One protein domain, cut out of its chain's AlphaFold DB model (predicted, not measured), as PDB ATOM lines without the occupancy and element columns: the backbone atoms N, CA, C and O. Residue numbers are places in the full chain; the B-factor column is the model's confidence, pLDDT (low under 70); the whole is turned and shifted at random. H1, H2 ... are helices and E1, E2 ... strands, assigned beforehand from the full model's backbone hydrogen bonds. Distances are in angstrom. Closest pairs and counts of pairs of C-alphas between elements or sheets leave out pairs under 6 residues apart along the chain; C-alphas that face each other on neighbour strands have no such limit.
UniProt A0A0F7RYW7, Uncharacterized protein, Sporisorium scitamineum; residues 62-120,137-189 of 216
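Overview. This is residues 62 to 120 and 137 to 189 of the 216 residues of an uncharacterized protein of Sporisorium scitamineum (UniProt A0A0F7RYW7). A strongly twisted sheet of four strands curls round the first part of one long helix, H1, while a short helix, H3, crosses the sheet's other face. The rest of H1 runs on past the sheet, H2 lies off the sheet near that end, and residues 164 to 169, within the loop between E3 and E4, stick out at the opposite end. The printed part has 112 residues, with three named helices and four named strands in the order E1 E2 H1 H2 E3 E4 H3; the sheet, in the order E2 E1 E3 E4, is antiparallel throughout. The class is mixed, helices and strands; the whole is only just compact, close to loose, with a radius of gyration of the C-alphas of 15.5 A, and its outline is flat, 46 by 37 by 20 A.

Along the chain. Find C-alpha 62 at (32.498, 16.494, -32.188), where E1, residues 62 to 69, begins and runs 23.4 A. E2, residues 72 to 80, runs 24.1 A and bends by 56 degrees at residue 75. E3, residues 153 to 162, runs 29.0 A, and E4, residues 171 to 178, runs 20.9 A. Look next at C-alpha 95 at (40.128, 25.296, -30.849); from there H1 runs 32.5 A to residue 117. H2 is residues 137 to 142, and H3, residues 183 to 189, ends with C-alpha 189 at (18.558, 29.652, -33.127).

Arrangement. Begin at the hairpin of E1 and E2, at 167 degrees, where N 65 and O 77 are 2.9 A apart. On the other side of E1 is E3, at 151 degrees, with N 66 and O 155 at 2.8 A. The hairpin of E3 and E4, at 146 degrees, has N 162 and O 171 at 2.8 A. H1 is on the sheet; its closest C-alphas to E2 are those of Gly 97 and Cys 78, 5.3 A, and to E4 those of Leu 99 and Leu 172, 7.1 A. On the opposite face H3 completes three layers, helices on both faces of a sheet, at a height over the sheet of 7.8 A. It runs across the strands, at 65 degrees to E2 on the local plane, and its closest C-alphas to E1 are those of Ile 185 and His 65, 5.9 A. H1 and H3 are apart. H2 is not on the sheet; H1 only just touches it, with 3 pairs of C-alphas within 8 A and with residues 115 to 116 alone, the closest being Gly 115 and Arg 137, 4.6 A. In H1 and H2 every O i to N i+4 pair is within hydrogen-bond range; in H3 0 of 3 are, beside 4 of 4 O i to N i+3 pairs.

Size, cuts and confidence. The two C-alphas farthest apart, those of His 144 and Ser 166, are 52.4 A apart. Residues 121 to 136 are not printed, and C-alphas 120 and 137 stand 12.5 A apart across the cut. The link from E2 to H1, residues 81 to 94, is long. Look for pLDDT under 70 at residues 84 to 86 and 117 to 120; the mean of the printed part is 88.8.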
ATOM      1  N   TRP A  62      33.052  15.183 -31.881       94.69
ATOM      2  CA  TRP A  62      32.498  16.494 -32.188       94.69
ATOM      3  C   TRP A  62      31.650  16.435 -33.447       94.69
ATOM      4  O   TRP A  62      32.110  15.960 -34.481       94.69
ATOM      5  N   CYS A  63      30.451  16.998 -33.376       94.44
ATOM      6  CA  CYS A  63      29.560  17.142 -34.515       94.44
ATOM      7  C   CYS A  63      29.640  18.556 -35.083       94.44
ATOM      8  O   CYS A  63      29.932  19.530 -34.374       94.44
ATOM      9  N   THR A  64      29.308  18.685 -36.362       95.44
ATOM     10  CA  THR A  64      29.144  19.993 -37.005       95.44
ATOM     11  C   THR A  64      27.802  20.120 -37.709       95.44
ATOM     12  O   THR A  64      27.049  19.163 -37.844       95.44
ATOM     13  N   HIS A  65      27.481  21.329 -38.147       95.81
ATOM     14  CA  HIS A  65      26.499  21.578 -39.194       95.81
ATOM     15  C   HIS A  65      27.012  22.718 -40.063       95.81
ATOM     16  O   HIS A  65      27.458  23.738 -39.537       95.81
ATOM     17  N   ALA A  66      26.925  22.551 -41.378       96.75
ATOM     18  CA  ALA A  66      27.303  23.539 -42.372       96.75
ATOM     19  C   ALA A  66      26.123  23.812 -43.309       96.75
ATOM     20  O   ALA A  66      25.491  22.894 -43.831       96.75
ATOM     21  N   THR A  67      25.853  25.093 -43.548       96.56
ATOM     22  CA  THR A  67      24.977  25.553 -44.631       96.56
ATOM     23  C   THR A  67      25.836  26.248 -45.668       96.56
ATOM     24  O   THR A  67      26.657  27.100 -45.326       96.56
ATOM     25  N   VAL A  68      25.664  25.861 -46.927       96.50
ATOM     26  CA  VAL A  68      26.433  26.382 -48.053       96.50
ATOM     27  C   VAL A  68      25.471  26.902 -49.103       96.50
ATOM     28  O   VAL A  68      24.491  26.234 -49.440       96.50
ATOM     29  N   VAL A  69      25.763  28.090 -49.616       94.31
ATOM     30  CA  VAL A  69      25.049  28.708 -50.732       94.31
ATOM     31  C   VAL A  69      26.090  29.143 -51.745       94.31
ATOM     32  O   VAL A  69      27.032  29.856 -51.404       94.31
ATOM     33  N   ASP A  70      25.949  28.666 -52.975       92.31
ATOM     34  CA  ASP A  70      26.852  28.951 -54.087       92.31
ATOM     35  C   ASP A  70      28.332  28.730 -53.746       92.31
ATOM     36  O   ASP A  70      29.204  29.557 -54.006       92.31
ATOM     37  N   GLY A  71      28.620  27.584 -53.125       91.50
ATOM     38  CA  GLY A  71      29.968  27.176 -52.721       91.50
ATOM     39  C   GLY A  71      30.518  27.933 -51.511       91.50
ATOM     40  O   GLY A  71      31.593  27.594 -51.016       91.50
ATOM     41  N   LYS A  72      29.789  28.927 -50.994       92.94
ATOM     42  CA  LYS A  72      30.191  29.727 -49.837       92.94
ATOM     43  C   LYS A  72      29.521  29.204 -48.579       92.94
ATOM     44  O   LYS A  72      28.309  29.014 -48.534       92.94
ATOM     45  N   LEU A  73      30.318  29.001 -47.536       95.69
ATOM     46  CA  LEU A  73      29.820  28.655 -46.211       95.69
ATOM     47  C   LEU A  73      29.066  29.862 -45.626       95.69
ATOM     48  O   LEU A  73      29.674  30.903 -45.388       95.69
ATOM     49  N   THR A  74      27.756  29.732 -45.419       95.38
ATOM     50  CA  THR A  74      26.884  30.816 -44.928       95.38
ATOM     51  C   THR A  74      26.518  30.668 -43.457       95.38
ATOM     52  O   THR A  74      26.288  31.667 -42.781       95.38
ATOM     53  N   ALA A  75      26.499  29.440 -42.942       95.19
ATOM     54  CA  ALA A  75      26.345  29.173 -41.521       95.19
ATOM     55  C   ALA A  75      27.154  27.942 -41.122       95.19
ATOM     56  O   ALA A  75      27.236  26.968 -41.875       95.19
ATOM     57  N   PHE A  76      27.725  27.981 -39.922       95.94
ATOM     58  CA  PHE A  76      28.488  26.874 -39.369       95.94
ATOM     59  C   PHE A  76      28.337  26.811 -37.856       95.94
ATOM     60  O   PHE A  76      28.448  27.826 -37.165       95.94
ATOM     61  N   VAL A  77      28.143  25.606 -37.331       95.44
ATOM     62  CA  VAL A  77      28.240  25.350 -35.897       95.44
ATOM     63  C   VAL A  77      29.003  24.065 -35.627       95.44
ATOM     64  O   VAL A  77      28.909  23.103 -36.383       95.44
ATOM     65  N   CYS A  78      29.758  24.064 -34.536       95.31
ATOM     66  CA  CYS A  78      30.433  22.900 -33.992       95.31
ATOM     67  C   CYS A  78      30.040  22.733 -32.522       95.31
ATOM     68  O   CYS A  78      29.882  23.720 -31.797       95.31
ATOM     69  N   CYS A  79      29.885  21.490 -32.087       94.00
ATOM     70  CA  CYS A  79      29.569  21.134 -30.712       94.00
ATOM     71  C   CYS A  79      30.171  19.769 -30.372       94.00
ATOM     72  O   CYS A  79      30.320  18.934 -31.268       94.00
ATOM     73  N   PRO A  80      30.467  19.484 -29.098       93.50
ATOM     74  CA  PRO A  80      30.779  18.122 -28.690       93.50
ATOM     75  C   PRO A  80      29.615  17.190 -28.983       93.50
ATOM     76  O   PRO A  80      28.447  17.574 -28.846       93.50
ATOM     77  N   SER A  81      29.949  15.969 -29.378       87.44
ATOM     78  CA  SER A  81      28.971  14.908 -29.556       87.44
ATOM     79  C   SER A  81      28.319  14.558 -28.219       87.44
ATOM     80  O   SER A  81      28.880  14.780 -27.141       87.44
ATOM     81  N   ASN A  82      27.104  14.023 -28.287       79.75
ATOM     82  CA  ASN A  82      26.343  13.626 -27.115       79.75
ATOM     83  C   ASN A  82      25.563  12.344 -27.414       79.75
ATOM     84  O   ASN A  82      24.737  12.329 -28.327       79.75
ATOM     85  N   ASP A  83      25.776  11.319 -26.588       71.06
ATOM     86  CA  ASP A  83      25.095  10.022 -26.670       71.06
ATOM     87  C   ASP A  83      23.563  10.146 -26.584       71.06
ATOM     88  O   ASP A  83      22.841   9.320 -27.134       71.06
ATOM     89  N   MET A  84      23.046  11.187 -25.917       64.81
ATOM     90  CA  MET A  84      21.605  11.425 -25.764       64.81
ATOM     91  C   MET A  84      21.004  12.391 -26.803       64.81
ATOM     92  O   MET A  84      19.876  12.839 -26.611       64.81
ATOM     93  N   LEU A  85      21.724  12.714 -27.891       63.06
ATOM     94  CA  LEU A  85      21.272  13.429 -29.111       63.06
ATOM     95  C   LEU A  85      20.555  14.791 -28.944       63.06
ATOM     96  O   LEU A  85      20.235  15.434 -29.940       63.06
ATOM     97  N   MET A  86      20.311  15.266 -27.720       60.19
ATOM     98  CA  MET A  86      19.390  16.379 -27.448       60.19
ATOM     99  C   MET A  86      19.985  17.515 -26.613       60.19
ATOM    100  O   MET A  86      19.316  18.522 -26.391       60.19
ATOM    101  N   THR A  87      21.226  17.399 -26.136       71.75
ATOM    102  CA  THR A  87      21.880  18.480 -25.381       71.75
ATOM    103  C   THR A  87      23.188  18.854 -26.052       71.75
ATOM    104  O   THR A  87      24.243  18.313 -25.728       71.75
ATOM    105  N   TYR A  88      23.102  19.780 -27.000       84.06
ATOM    106  CA  TYR A  88      24.268  20.390 -27.625       84.06
ATOM    107  C   TYR A  88      24.520  21.772 -27.030       84.06
ATOM    108  O   TYR A  88      23.598  22.457 -26.586       84.06
ATOM    109  N   TYR A  89      25.777  22.194 -27.053       86.25
ATOM    110  CA  TYR A  89      26.160  23.566 -26.760       86.25
ATOM    111  C   TYR A  89      27.076  24.089 -27.867       86.25
ATOM    112  O   TYR A  89      27.892  23.327 -28.392       86.25
ATOM    113  N   PRO A  90      26.947  25.370 -28.247       89.19
ATOM    114  CA  PRO A  90      27.761  25.934 -29.308       89.19
ATOM    115  C   PRO A  90      29.208  26.054 -28.836       89.19
ATOM    116  O   PRO A  90      29.505  26.671 -27.814       89.19
ATOM    117  N   ALA A  91      30.121  25.469 -29.601       91.88
ATOM    118  CA  ALA A  91      31.544  25.423 -29.294       91.88
ATOM    119  C   ALA A  91      32.413  25.772 -30.514       91.88
ATOM    120  O   ALA A  91      33.608  25.484 -30.532       91.88
ATOM    121  N   SER A  92      31.841  26.450 -31.516       91.19
ATOM    122  CA  SER A  92      32.568  26.933 -32.702       91.19
ATOM    123  C   SER A  92      33.733  27.873 -32.373       91.19
ATOM    124  O   SER A  92      34.653  27.984 -33.167       91.19
ATOM    125  N   HIS A  93      33.692  28.536 -31.213       91.19
ATOM    126  CA  HIS A  93      34.735  29.440 -30.711       91.19
ATOM    127  C   HIS A  93      35.905  28.711 -30.031       91.19
ATOM    128  O   HIS A  93      36.852  29.342 -29.576       91.19
ATOM    129  N   THR A  94      35.805  27.392 -29.852       95.25
ATOM    130  CA  THR A  94      36.888  26.595 -29.270       95.25
ATOM    131  C   THR A  94      37.906  26.230 -30.343       95.25
ATOM    132  O   THR A  94      37.584  26.227 -31.529       95.25
ATOM    133  N   ILE A  95      39.102  25.806 -29.928       95.06
ATOM    134  CA  ILE A  95      40.128  25.296 -30.849       95.06
ATOM    135  C   ILE A  95      39.590  24.191 -31.770       95.06
ATOM    136  O   ILE A  95      39.886  24.169 -32.960       95.06
ATOM    137  N   VAL A  96      38.740  23.296 -31.253       96.56
ATOM    138  CA  VAL A  96      38.149  22.222 -32.060       96.56
ATOM    139  C   VAL A  96      37.159  22.787 -33.077       96.56
ATOM    140  O   VAL A  96      37.159  22.362 -34.229       96.56
ATOM    141  N   GLY A  97      36.373  23.788 -32.673       96.62
ATOM    142  CA  GLY A  97      35.470  24.520 -33.556       96.62
ATOM    143  C   GLY A  97      36.194  25.221 -34.705       96.62
ATOM    144  O   GLY A  97      35.777  25.090 -35.854       96.62
ATOM    145  N   GLU A  98      37.310  25.895 -34.421       97.12
ATOM    146  CA  GLU A  98      38.146  26.553 -35.432       97.12
ATOM    147  C   GLU A  98      38.790  25.546 -36.391       97.12
ATOM    148  O   GLU A  98      38.769  25.739 -37.611       97.12
ATOM    149  N   LEU A  99      39.321  24.437 -35.863       97.56
ATOM    150  CA  LEU A  99      39.880  23.355 -36.674       97.56
ATOM    151  C   LEU A  99      38.813  22.726 -37.580       97.56
ATOM    152  O   LEU A  99      39.073  22.497 -38.764       97.56
ATOM    153  N   ALA A 100      37.609  22.487 -37.055       97.62
ATOM    154  CA  ALA A 100      36.497  21.914 -37.807       97.62
ATOM    155  C   ALA A 100      35.980  22.876 -38.887       97.62
ATOM    156  O   ALA A 100      35.721  22.455 -40.019       97.62
ATOM    157  N   LEU A 101      35.897  24.175 -38.578       97.62
ATOM    158  CA  LEU A 101      35.562  25.218 -39.546       97.62
ATOM    159  C   LEU A 101      36.599  25.258 -40.672       97.62
ATOM    160  O   LEU A 101      36.244  25.164 -41.845       97.62
ATOM    161  N   ARG A 102      37.891  25.311 -40.327       97.56
ATOM    162  CA  ARG A 102      38.989  25.320 -41.301       97.56
ATOM    163  C   ARG A 102      38.989  24.070 -42.175       97.56
ATOM    164  O   ARG A 102      39.199  24.174 -43.387       97.56
ATOM    165  N   TRP A 103      38.757  22.897 -41.586       97.44
ATOM    166  CA  TRP A 103      38.629  21.647 -42.331       97.44
ATOM    167  C   TRP A 103      37.464  21.730 -43.321       97.44
ATOM    168  O   TRP A 103      37.651  21.457 -44.504       97.44
ATOM    169  N   THR A 104      36.296  22.196 -42.867       96.88
ATOM    170  CA  THR A 104      35.079  22.342 -43.683       96.88
ATOM    171  C   THR A 104      35.288  23.315 -44.844       96.88
ATOM    172  O   THR A 104      34.958  22.997 -45.987       96.88
ATOM    173  N   SER A 105      35.916  24.466 -44.598       96.44
ATOM    174  CA  SER A 105      36.282  25.420 -45.652       96.44
ATOM    175  C   SER A 105      37.270  24.818 -46.654       96.44
ATOM    176  O   SER A 105      37.115  24.993 -47.861       96.44
ATOM    177  N   THR A 106      38.263  24.062 -46.175       95.69
ATOM    178  CA  THR A 106      39.241  23.377 -47.039       95.69
ATOM    179  C   THR A 106      38.571  22.303 -47.894       95.69
ATOM    180  O   THR A 106      38.912  22.143 -49.066       95.69
ATOM    181  N   PHE A 107      37.612  21.571 -47.326       93.88
ATOM    182  CA  PHE A 107      36.812  20.585 -48.040       93.88
ATOM    183  C   PHE A 107      36.011  21.235 -49.173       93.88
ATOM    184  O   PHE A 107      36.125  20.785 -50.312       93.88
ATOM    185  N   LEU A 108      35.290  22.327 -48.899       92.75
ATOM    186  CA  LEU A 108      34.531  23.060 -49.921       92.75
ATOM    187  C   LEU A 108      35.432  23.598 -51.035       92.75
ATOM    188  O   LEU A 108      35.132  23.397 -52.209       92.75
ATOM    189  N   TYR A 109      36.575  24.189 -50.677       92.19
ATOM    190  CA  TYR A 109      37.566  24.645 -51.651       92.19
ATOM    191  C   TYR A 109      38.049  23.504 -52.559       92.19
ATOM    192  O   TYR A 109      38.101  23.640 -53.780       92.19
ATOM    193  N   ARG A 110      38.384  22.342 -51.984       89.94
ATOM    194  CA  ARG A 110      38.812  21.170 -52.767       89.94
ATOM    195  C   ARG A 110      37.699  20.654 -53.671       89.94
ATOM    196  O   ARG A 110      37.978  20.281 -54.806       89.94
ATOM    197  N   LEU A 111      36.462  20.647 -53.186       86.62
ATOM    198  CA  LEU A 111      35.301  20.199 -53.944       86.62
ATOM    199  C   LEU A 111      35.028  21.110 -55.151       86.62
ATOM    200  O   LEU A 111      34.793  20.620 -56.254       86.62
ATOM    201  N   GLU A 112      35.160  22.423 -54.969       86.31
ATOM    202  CA  GLU A 112      35.100  23.409 -56.050       86.31
ATOM    203  C   GLU A 112      36.194  23.153 -57.104       86.31
ATOM    204  O   GLU A 112      35.912  23.087 -58.304       86.31
ATOM    205  N   LYS A 113      37.442  22.935 -56.661       85.12
ATOM    206  CA  LYS A 113      38.573  22.655 -57.561       85.12
ATOM    207  C   LYS A 113      38.408  21.343 -58.322       85.12
ATOM    208  O   LYS A 113      38.737  21.300 -59.503       85.12
ATOM    209  N   LEU A 114      37.849  20.304 -57.701       81.69
ATOM    210  CA  LEU A 114      37.534  19.047 -58.388       81.69
ATOM    211  C   LEU A 114      36.561  19.266 -59.552       81.69
ATOM    212  O   LEU A 114      36.812  18.772 -60.651       81.69
ATOM    213  N   GLY A 115      35.518  20.078 -59.347       75.69
ATOM    214  CA  GLY A 115      34.563  20.430 -60.402       75.69
ATOM    215  C   GLY A 115      35.174  21.220 -61.565       75.69
ATOM    216  O   GLY A 115      34.689  21.105 -62.689       75.69
ATOM    217  N   GLN A 116      36.247  21.981 -61.313       76.50
ATOM    218  CA  GLN A 116      36.991  22.763 -62.315       76.50
ATOM    219  C   GLN A 116      38.054  21.924 -63.049       76.50
ATOM    220  O   GLN A 116      38.270  22.097 -64.249       76.50
ATOM    221  N   CYS A 117      38.722  20.995 -62.358       64.50
ATOM    222  CA  CYS A 117      39.785  20.170 -62.937       64.50
ATOM    223  C   CYS A 117      39.273  19.130 -63.939       64.50
ATOM    224  O   CYS A 117      40.032  18.721 -64.811       64.50
ATOM    225  N   ALA A 118      37.995  18.741 -63.889       57.00
ATOM    226  CA  ALA A 118      37.404  17.841 -64.883       57.00
ATOM    227  C   ALA A 118      37.363  18.426 -66.316       57.00
ATOM    228  O   ALA A 118      37.106  17.676 -67.259       57.00
ATOM    229  N   SER A 119      37.628  19.730 -66.476       52.25
ATOM    230  CA  SER A 119      37.736  20.449 -67.758       52.25
ATOM    231  C   SER A 119      39.167  20.587 -68.300       52.25
ATOM    232  O   SER A 119      39.346  21.063 -69.418       52.25
ATOM    233  N   SER A 120      40.191  20.177 -67.548       49.66
ATOM    234  CA  SER A 120      41.600  20.260 -67.958       49.66
ATOM    235  C   SER A 120      42.251  18.887 -67.850       49.66
ATOM    236  O   SER A 120      42.070  18.228 -66.830       49.66
ATOM    237  N   ARG A 137      31.391  19.244 -62.776       85.19
ATOM    238  CA  ARG A 137      30.432  20.250 -62.308       85.19
ATOM    239  C   ARG A 137      28.990  19.734 -62.345       85.19
ATOM    240  O   ARG A 137      28.298  19.855 -61.345       85.19
ATOM    241  N   ASP A 138      28.568  19.094 -63.434       85.94
ATOM    242  CA  ASP A 138      27.195  18.583 -63.581       85.94
ATOM    243  C   ASP A 138      26.820  17.538 -62.524       85.94
ATOM    244  O   ASP A 138      25.660  17.456 -62.126       85.94
ATOM    245  N   THR A 139      27.795  16.758 -62.051       83.62
ATOM    246  CA  THR A 139      27.609  15.761 -60.989       83.62
ATOM    247  C   THR A 139      27.600  16.410 -59.603       83.62
ATOM    248  O   THR A 139      26.911  15.932 -58.709       83.62
ATOM    249  N   LEU A 140      28.370  17.485 -59.417       83.31
ATOM    250  CA  LEU A 140      28.540  18.164 -58.127       83.31
ATOM    251  C   LEU A 140      27.464  19.221 -57.843       83.31
ATOM    252  O   LEU A 140      27.018  19.354 -56.709       83.31
ATOM    253  N   VAL A 141      27.076  19.984 -58.864       87.50
ATOM    254  CA  VAL A 141      26.156  21.133 -58.782       87.50
ATOM    255  C   VAL A 141      24.814  20.816 -59.454       87.50
ATOM    256  O   VAL A 141      23.779  21.345 -59.060       87.50
ATOM    257  N   GLY A 142      24.811  19.915 -60.440       87.19
ATOM    258  CA  GLY A 142      23.631  19.540 -61.216       87.19
ATOM    259  C   GLY A 142      23.669  20.086 -62.644       87.19
ATOM    260  O   GLY A 142      23.942  21.261 -62.871       87.19
ATOM    261  N   LYS A 143      23.310  19.242 -63.619       88.50
ATOM    262  CA  LYS A 143      23.289  19.557 -65.067       88.50
ATOM    263  C   LYS A 143      22.433  20.765 -65.489       88.50
ATOM    264  O   LYS A 143      22.553  21.235 -66.613       88.50
ATOM    265  N   HIS A 144      21.513  21.207 -64.636       90.50
ATOM    266  CA  HIS A 144      20.594  22.317 -64.916       90.50
ATOM    267  C   HIS A 144      20.911  23.566 -64.086       90.50
ATOM    268  O   HIS A 144      20.169  24.543 -64.152       90.50
ATOM    269  N   ALA A 145      21.979  23.534 -63.287       88.06
ATOM    270  CA  ALA A 145      22.381  24.682 -62.500       88.06
ATOM    271  C   ALA A 145      22.912  25.803 -63.418       88.06
ATOM    272  O   ALA A 145      23.597  25.505 -64.403       88.06
ATOM    273  N   PRO A 146      22.644  27.084 -63.096       90.56
ATOM    274  CA  PRO A 146      23.254  28.222 -63.781       90.56
ATOM    275  C   PRO A 146      24.784  28.089 -63.860       90.56
ATOM    276  O   PRO A 146      25.368  27.469 -62.972       90.56
ATOM    277  N   PRO A 147      25.472  28.639 -64.876       86.50
ATOM    278  CA  PRO A 147      26.922  28.466 -65.049       86.50
ATOM    279  C   PRO A 147      27.776  28.931 -63.859       86.50
ATOM    280  O   PRO A 147      28.832  28.361 -63.594       86.50
ATOM    281  N   ASP A 148      27.302  29.942 -63.141       86.81
ATOM    282  CA  ASP A 148      27.927  30.580 -61.984       86.81
ATOM    283  C   ASP A 148      27.510  29.969 -60.638       86.81
ATOM    284  O   ASP A 148      28.150  30.240 -59.623       86.81
ATOM    285  N   ALA A 149      26.490  29.102 -60.621       88.38
ATOM    286  CA  ALA A 149      26.014  28.474 -59.394       88.38
ATOM    287  C   ALA A 149      27.112  27.626 -58.739       88.38
ATOM    288  O   ALA A 149      27.825  26.866 -59.407       88.38
ATOM    289  N   GLY A 150      27.245  27.724 -57.425       89.50
ATOM    290  CA  GLY A 150      28.117  26.838 -56.660       89.50
ATOM    291  C   GLY A 150      27.329  25.711 -56.003       89.50
ATOM    292  O   GLY A 150      26.118  25.581 -56.169       89.50
ATOM    293  N   ILE A 151      28.020  24.889 -55.218       90.69
ATOM    294  CA  ILE A 151      27.355  23.858 -54.418       90.69
ATOM    295  C   ILE A 151      26.474  24.543 -53.377       90.69
ATOM    296  O   ILE A 151      26.958  25.363 -52.600       90.69
ATOM    297  N   THR A 152      25.200  24.174 -53.352       92.31
ATOM    298  CA  THR A 152      24.219  24.700 -52.404       92.31
ATOM    299  C   THR A 152      23.570  23.540 -51.671       92.31
ATOM    300  O   THR A 152      23.159  22.557 -52.284       92.31
ATOM    301  N   GLY A 153      23.487  23.643 -50.349       92.88
ATOM    302  CA  GLY A 153      22.909  22.596 -49.522       92.88
ATOM    303  C   GLY A 153      23.360  22.660 -48.073       92.88
ATOM    304  O   GLY A 153      23.948  23.638 -47.608       92.88
ATOM    305  N   GLN A 154      23.053  21.588 -47.353       95.12
ATOM    306  CA  GLN A 154      23.386  21.428 -45.945       95.12
ATOM    307  C   GLN A 154      24.044  20.071 -45.732       95.12
ATOM    308  O   GLN A 154      23.609  19.074 -46.310       95.12
ATOM    309  N   PHE A 155      25.081  20.037 -44.905       95.62
ATOM    310  CA  PHE A 155      25.747  18.800 -44.518       95.62
ATOM    311  C   PHE A 155      26.350  18.928 -43.125       95.62
ATOM    312  O   PHE A 155      26.562  20.033 -42.618       95.62
ATOM    313  N   SER A 156      26.684  17.793 -42.528       95.06
ATOM    314  CA  SER A 156      27.545  17.739 -41.357       95.06
ATOM    315  C   SER A 156      28.718  16.803 -41.560       95.06
ATOM    316  O   SER A 156      28.675  15.852 -42.345       95.06
ATOM    317  N   MET A 157      29.774  17.111 -40.820       95.56
ATOM    318  CA  MET A 157      30.934  16.261 -40.628       95.56
ATOM    319  C   MET A 157      31.090  16.001 -39.137       95.56
ATOM    320  O   MET A 157      31.090  16.954 -38.348       95.56
ATOM    321  N   ASP A 158      31.258  14.740 -38.772       94.56
ATOM    322  CA  ASP A 158      31.610  14.377 -37.405       94.56
ATOM    323  C   ASP A 158      33.101  14.092 -37.331       94.56
ATOM    324  O   ASP A 158      33.718  13.575 -38.271       94.56
ATOM    325  N   PHE A 159      33.693  14.468 -36.209       95.75
ATOM    326  CA  PHE A 159      35.124  14.448 -36.003       95.75
ATOM    327  C   PHE A 159      35.488  13.742 -34.709       95.75
ATOM    328  O   PHE A 159      34.792  13.852 -33.704       95.75
ATOM    329  N   ILE A 160      36.665  13.123 -34.711       96.12
ATOM    330  CA  ILE A 160      37.393  12.821 -33.484       96.12
ATOM    331  C   ILE A 160      38.550  13.809 -33.357       96.12
ATOM    332  O   ILE A 160      39.394  13.927 -34.251       96.12
ATOM    333  N   TYR A 161      38.592  14.511 -32.228       96.44
ATOM    334  CA  TYR A 161      39.684  15.389 -31.832       96.44
ATOM    335  C   TYR A 161      40.604  14.677 -30.841       96.44
ATOM    336  O   TYR A 161      40.157  14.218 -29.789       96.44
ATOM    337  N   GLN A 162      41.896  14.622 -31.164       95.25
ATOM    338  CA  GLN A 162      42.965  14.181 -30.274       95.25
ATOM    339  C   GLN A 162      43.780  15.409 -29.840       95.25
ATOM    340  O   GLN A 162      44.396  16.044 -30.702       95.25
ATOM    341  N   PRO A 163      43.811  15.747 -28.538       93.69
ATOM    342  CA  PRO A 163      44.630  16.844 -28.037       93.69
ATOM    343  C   PRO A 163      46.122  16.629 -28.308       93.69
ATOM    344  O   PRO A 163      46.580  15.491 -28.468       93.69
ATOM    345  N   ALA A 164      46.879  17.726 -28.315       92.88
ATOM    346  CA  ALA A 164      48.333  17.671 -28.342       92.88
ATOM    347  C   ALA A 164      48.884  16.942 -27.102       92.88
ATOM    348  O   ALA A 164      48.280  16.927 -26.027       92.88
ATOM    349  N   THR A 165      50.049  16.338 -27.278       91.88
ATOM    350  CA  THR A 165      50.860  15.647 -26.266       91.88
ATOM    351  C   THR A 165      52.292  16.165 -26.375       91.88
ATOM    352  O   THR A 165      52.617  16.852 -27.344       91.88
ATOM    353  N   SER A 166      53.168  15.825 -25.428       91.44
ATOM    354  CA  SER A 166      54.576  16.252 -25.473       91.44
ATOM    355  C   SER A 166      55.317  15.926 -26.780       91.44
ATOM    356  O   SER A 166      56.268  16.616 -27.132       91.44
ATOM    357  N   ASP A 167      54.902  14.876 -27.489       91.19
ATOM    358  CA  ASP A 167      55.568  14.315 -28.667       91.19
ATOM    359  C   ASP A 167      54.738  14.418 -29.956       91.19
ATOM    360  O   ASP A 167      55.257  14.172 -31.045       91.19
ATOM    361  N   GLN A 168      53.459  14.796 -29.868       91.50
ATOM    362  CA  GLN A 168      52.558  14.877 -31.020       91.50
ATOM    363  C   GLN A 168      51.647  16.099 -30.940       91.50
ATOM    364  O   GLN A 168      51.013  16.334 -29.913       91.50
ATOM    365  N   GLN A 169      51.504  16.814 -32.057       94.19
ATOM    366  CA  GLN A 169      50.533  17.905 -32.202       94.19
ATOM    367  C   GLN A 169      49.090  17.389 -32.141       94.19
ATOM    368  O   GLN A 169      48.823  16.191 -32.336       94.19
ATOM    369  N   GLU A 170      48.146  18.293 -31.889       94.81
ATOM    370  CA  GLU A 170      46.729  17.974 -31.959       94.81
ATOM    371  C   GLU A 170      46.333  17.481 -33.355       94.81
ATOM    372  O   GLU A 170      46.942  17.804 -34.377       94.81
ATOM    373  N   ARG A 171      45.294  16.652 -33.403       94.19
ATOM    374  CA  ARG A 171      44.798  16.069 -34.648       94.19
ATOM    375  C   ARG A 171      43.282  16.086 -34.649       94.19
ATOM    376  O   ARG A 171      42.655  15.635 -33.695       94.19
ATOM    377  N   LEU A 172      42.711  16.556 -35.752       95.94
ATOM    378  CA  LEU A 172      41.285  16.466 -36.036       95.94
ATOM    379  C   LEU A 172      41.082  15.506 -37.209       95.94
ATOM    380  O   LEU A 172      41.699  15.677 -38.261       95.94
ATOM    381  N   VAL A 173      40.241  14.492 -37.027       94.62
ATOM    382  CA  VAL A 173      39.966  13.481 -38.054       94.62
ATOM    383  C   VAL A 173      38.477  13.456 -38.342       94.62
ATOM    384  O   VAL A 173      37.700  13.244 -37.420       94.62
ATOM    385  N   ALA A 174      38.090  13.671 -39.599       94.06
ATOM    386  CA  ALA A 174      36.711  13.468 -40.036       94.06
ATOM    387  C   ALA A 174      36.408  11.964 -40.060       94.06
ATOM    388  O   ALA A 174      37.174  11.196 -40.647       94.06
ATOM    389  N   ILE A 175      35.318  11.557 -39.416       91.12
ATOM    390  CA  ILE A 175      34.918  10.151 -39.264       91.12
ATOM    391  C   ILE A 175      33.582   9.834 -39.936       91.12
ATOM    392  O   ILE A 175      33.361   8.690 -40.327       91.12
ATOM    393  N   GLU A 176      32.723  10.836 -40.122       91.31
ATOM    394  CA  GLU A 176      31.407  10.676 -40.735       91.31
ATOM    395  C   GLU A 176      31.060  11.908 -41.573       91.31
ATOM    396  O   GLU A 176      31.419  13.032 -41.223       91.31
ATOM    397  N   CYS A 177      30.354  11.690 -42.682       92.31
ATOM    398  CA  CYS A 177      29.757  12.736 -43.501       92.31
ATOM    399  C   CYS A 177      28.269  12.429 -43.658       92.31
ATOM    400  O   CYS A 177      27.897  11.394 -44.216       92.31
ATOM    401  N   ASN A 178      27.424  13.349 -43.208       91.88
ATOM    402  CA  ASN A 178      25.982  13.281 -43.383       91.88
ATOM    403  C   ASN A 178      25.576  14.381 -44.376       91.88
ATOM    404  O   ASN A 178      25.545  15.553 -43.998       91.88
ATOM    405  N   PRO A 179      25.233  14.054 -45.638       88.38
ATOM    406  CA  PRO A 179      24.786  15.032 -46.635       88.38
ATOM    407  C   PRO A 179      23.319  15.439 -46.393       88.38
ATOM    408  O   PRO A 179      22.458  15.316 -47.261       88.38
ATOM    409  N   ARG A 180      23.013  15.830 -45.156       89.12
ATOM    410  CA  ARG A 180      21.690  16.208 -44.660       89.12
ATOM    411  C   ARG A 180      21.840  17.130 -43.456       89.12
ATOM    412  O   ARG A 180      22.926  17.292 -42.906       89.12
ATOM    413  N   VAL A 181      20.718  17.697 -43.030       87.94
ATOM    414  CA  VAL A 181      20.648  18.499 -41.807       87.94
ATOM    415  C   VAL A 181      21.021  17.650 -40.595       87.94
ATOM    416  O   VAL A 181      20.478  16.559 -40.404       87.94
ATOM    417  N   HIS A 182      21.915  18.180 -39.763       88.75
ATOM    418  CA  HIS A 182      22.247  17.618 -38.461       88.75
ATOM    419  C   HIS A 182      21.534  18.396 -37.353       88.75
ATOM    420  O   HIS A 182      21.350  19.608 -37.452       88.75
ATOM    421  N   THR A 183      21.153  17.722 -36.268       85.81
ATOM    422  CA  THR A 183      20.420  18.323 -35.134       85.81
ATOM    423  C   THR A 183      21.175  19.473 -34.465       85.81
ATOM    424  O   THR A 183      20.546  20.355 -33.880       85.81
ATOM    425  N   ALA A 184      22.502  19.539 -34.622       81.00
ATOM    426  CA  ALA A 184      23.309  20.686 -34.197       81.00
ATOM    427  C   ALA A 184      22.840  22.023 -34.805       81.00
ATOM    428  O   ALA A 184      23.089  23.066 -34.205       81.00
ATOM    429  N   ILE A 185      22.112  22.020 -35.934       86.00
ATOM    430  CA  ILE A 185      21.522  23.230 -36.531       86.00
ATOM    431  C   ILE A 185      20.673  24.035 -35.533       86.00
ATOM    432  O   ILE A 185      20.644  25.263 -35.608       86.00
ATOM    433  N   CYS A 186      20.040  23.378 -34.553       84.44
ATOM    434  CA  CYS A 186      19.233  24.035 -33.522       84.44
ATOM    435  C   CYS A 186      20.033  25.062 -32.700       84.44
ATOM    436  O   CYS A 186      19.453  25.989 -32.140       84.44
ATOM    437  N   LEU A 187      21.364  24.949 -32.661       82.88
ATOM    438  CA  LEU A 187      22.244  25.905 -31.987       82.88
ATOM    439  C   LEU A 187      22.336  27.262 -32.696       82.88
ATOM    440  O   LEU A 187      22.700  28.251 -32.064       82.88
ATOM    441  N   LEU A 188      21.978  27.339 -33.982       80.69
ATOM    442  CA  LEU A 188      21.926  28.605 -34.717       80.69
ATOM    443  C   LEU A 188      20.732  29.479 -34.300       80.69
ATOM    444  O   LEU A 188      20.723  30.674 -34.585       80.69
ATOM    445  N   HIS A 189      19.747  28.923 -33.581       73.50
ATOM    446  CA  HIS A 189      18.558  29.652 -33.127       73.50
ATOM    447  C   HIS A 189      18.895  30.860 -32.231       73.50
ATOM    448  O   HIS A 189      18.200  31.875 -32.265       73.50
TER     449      HIS A 189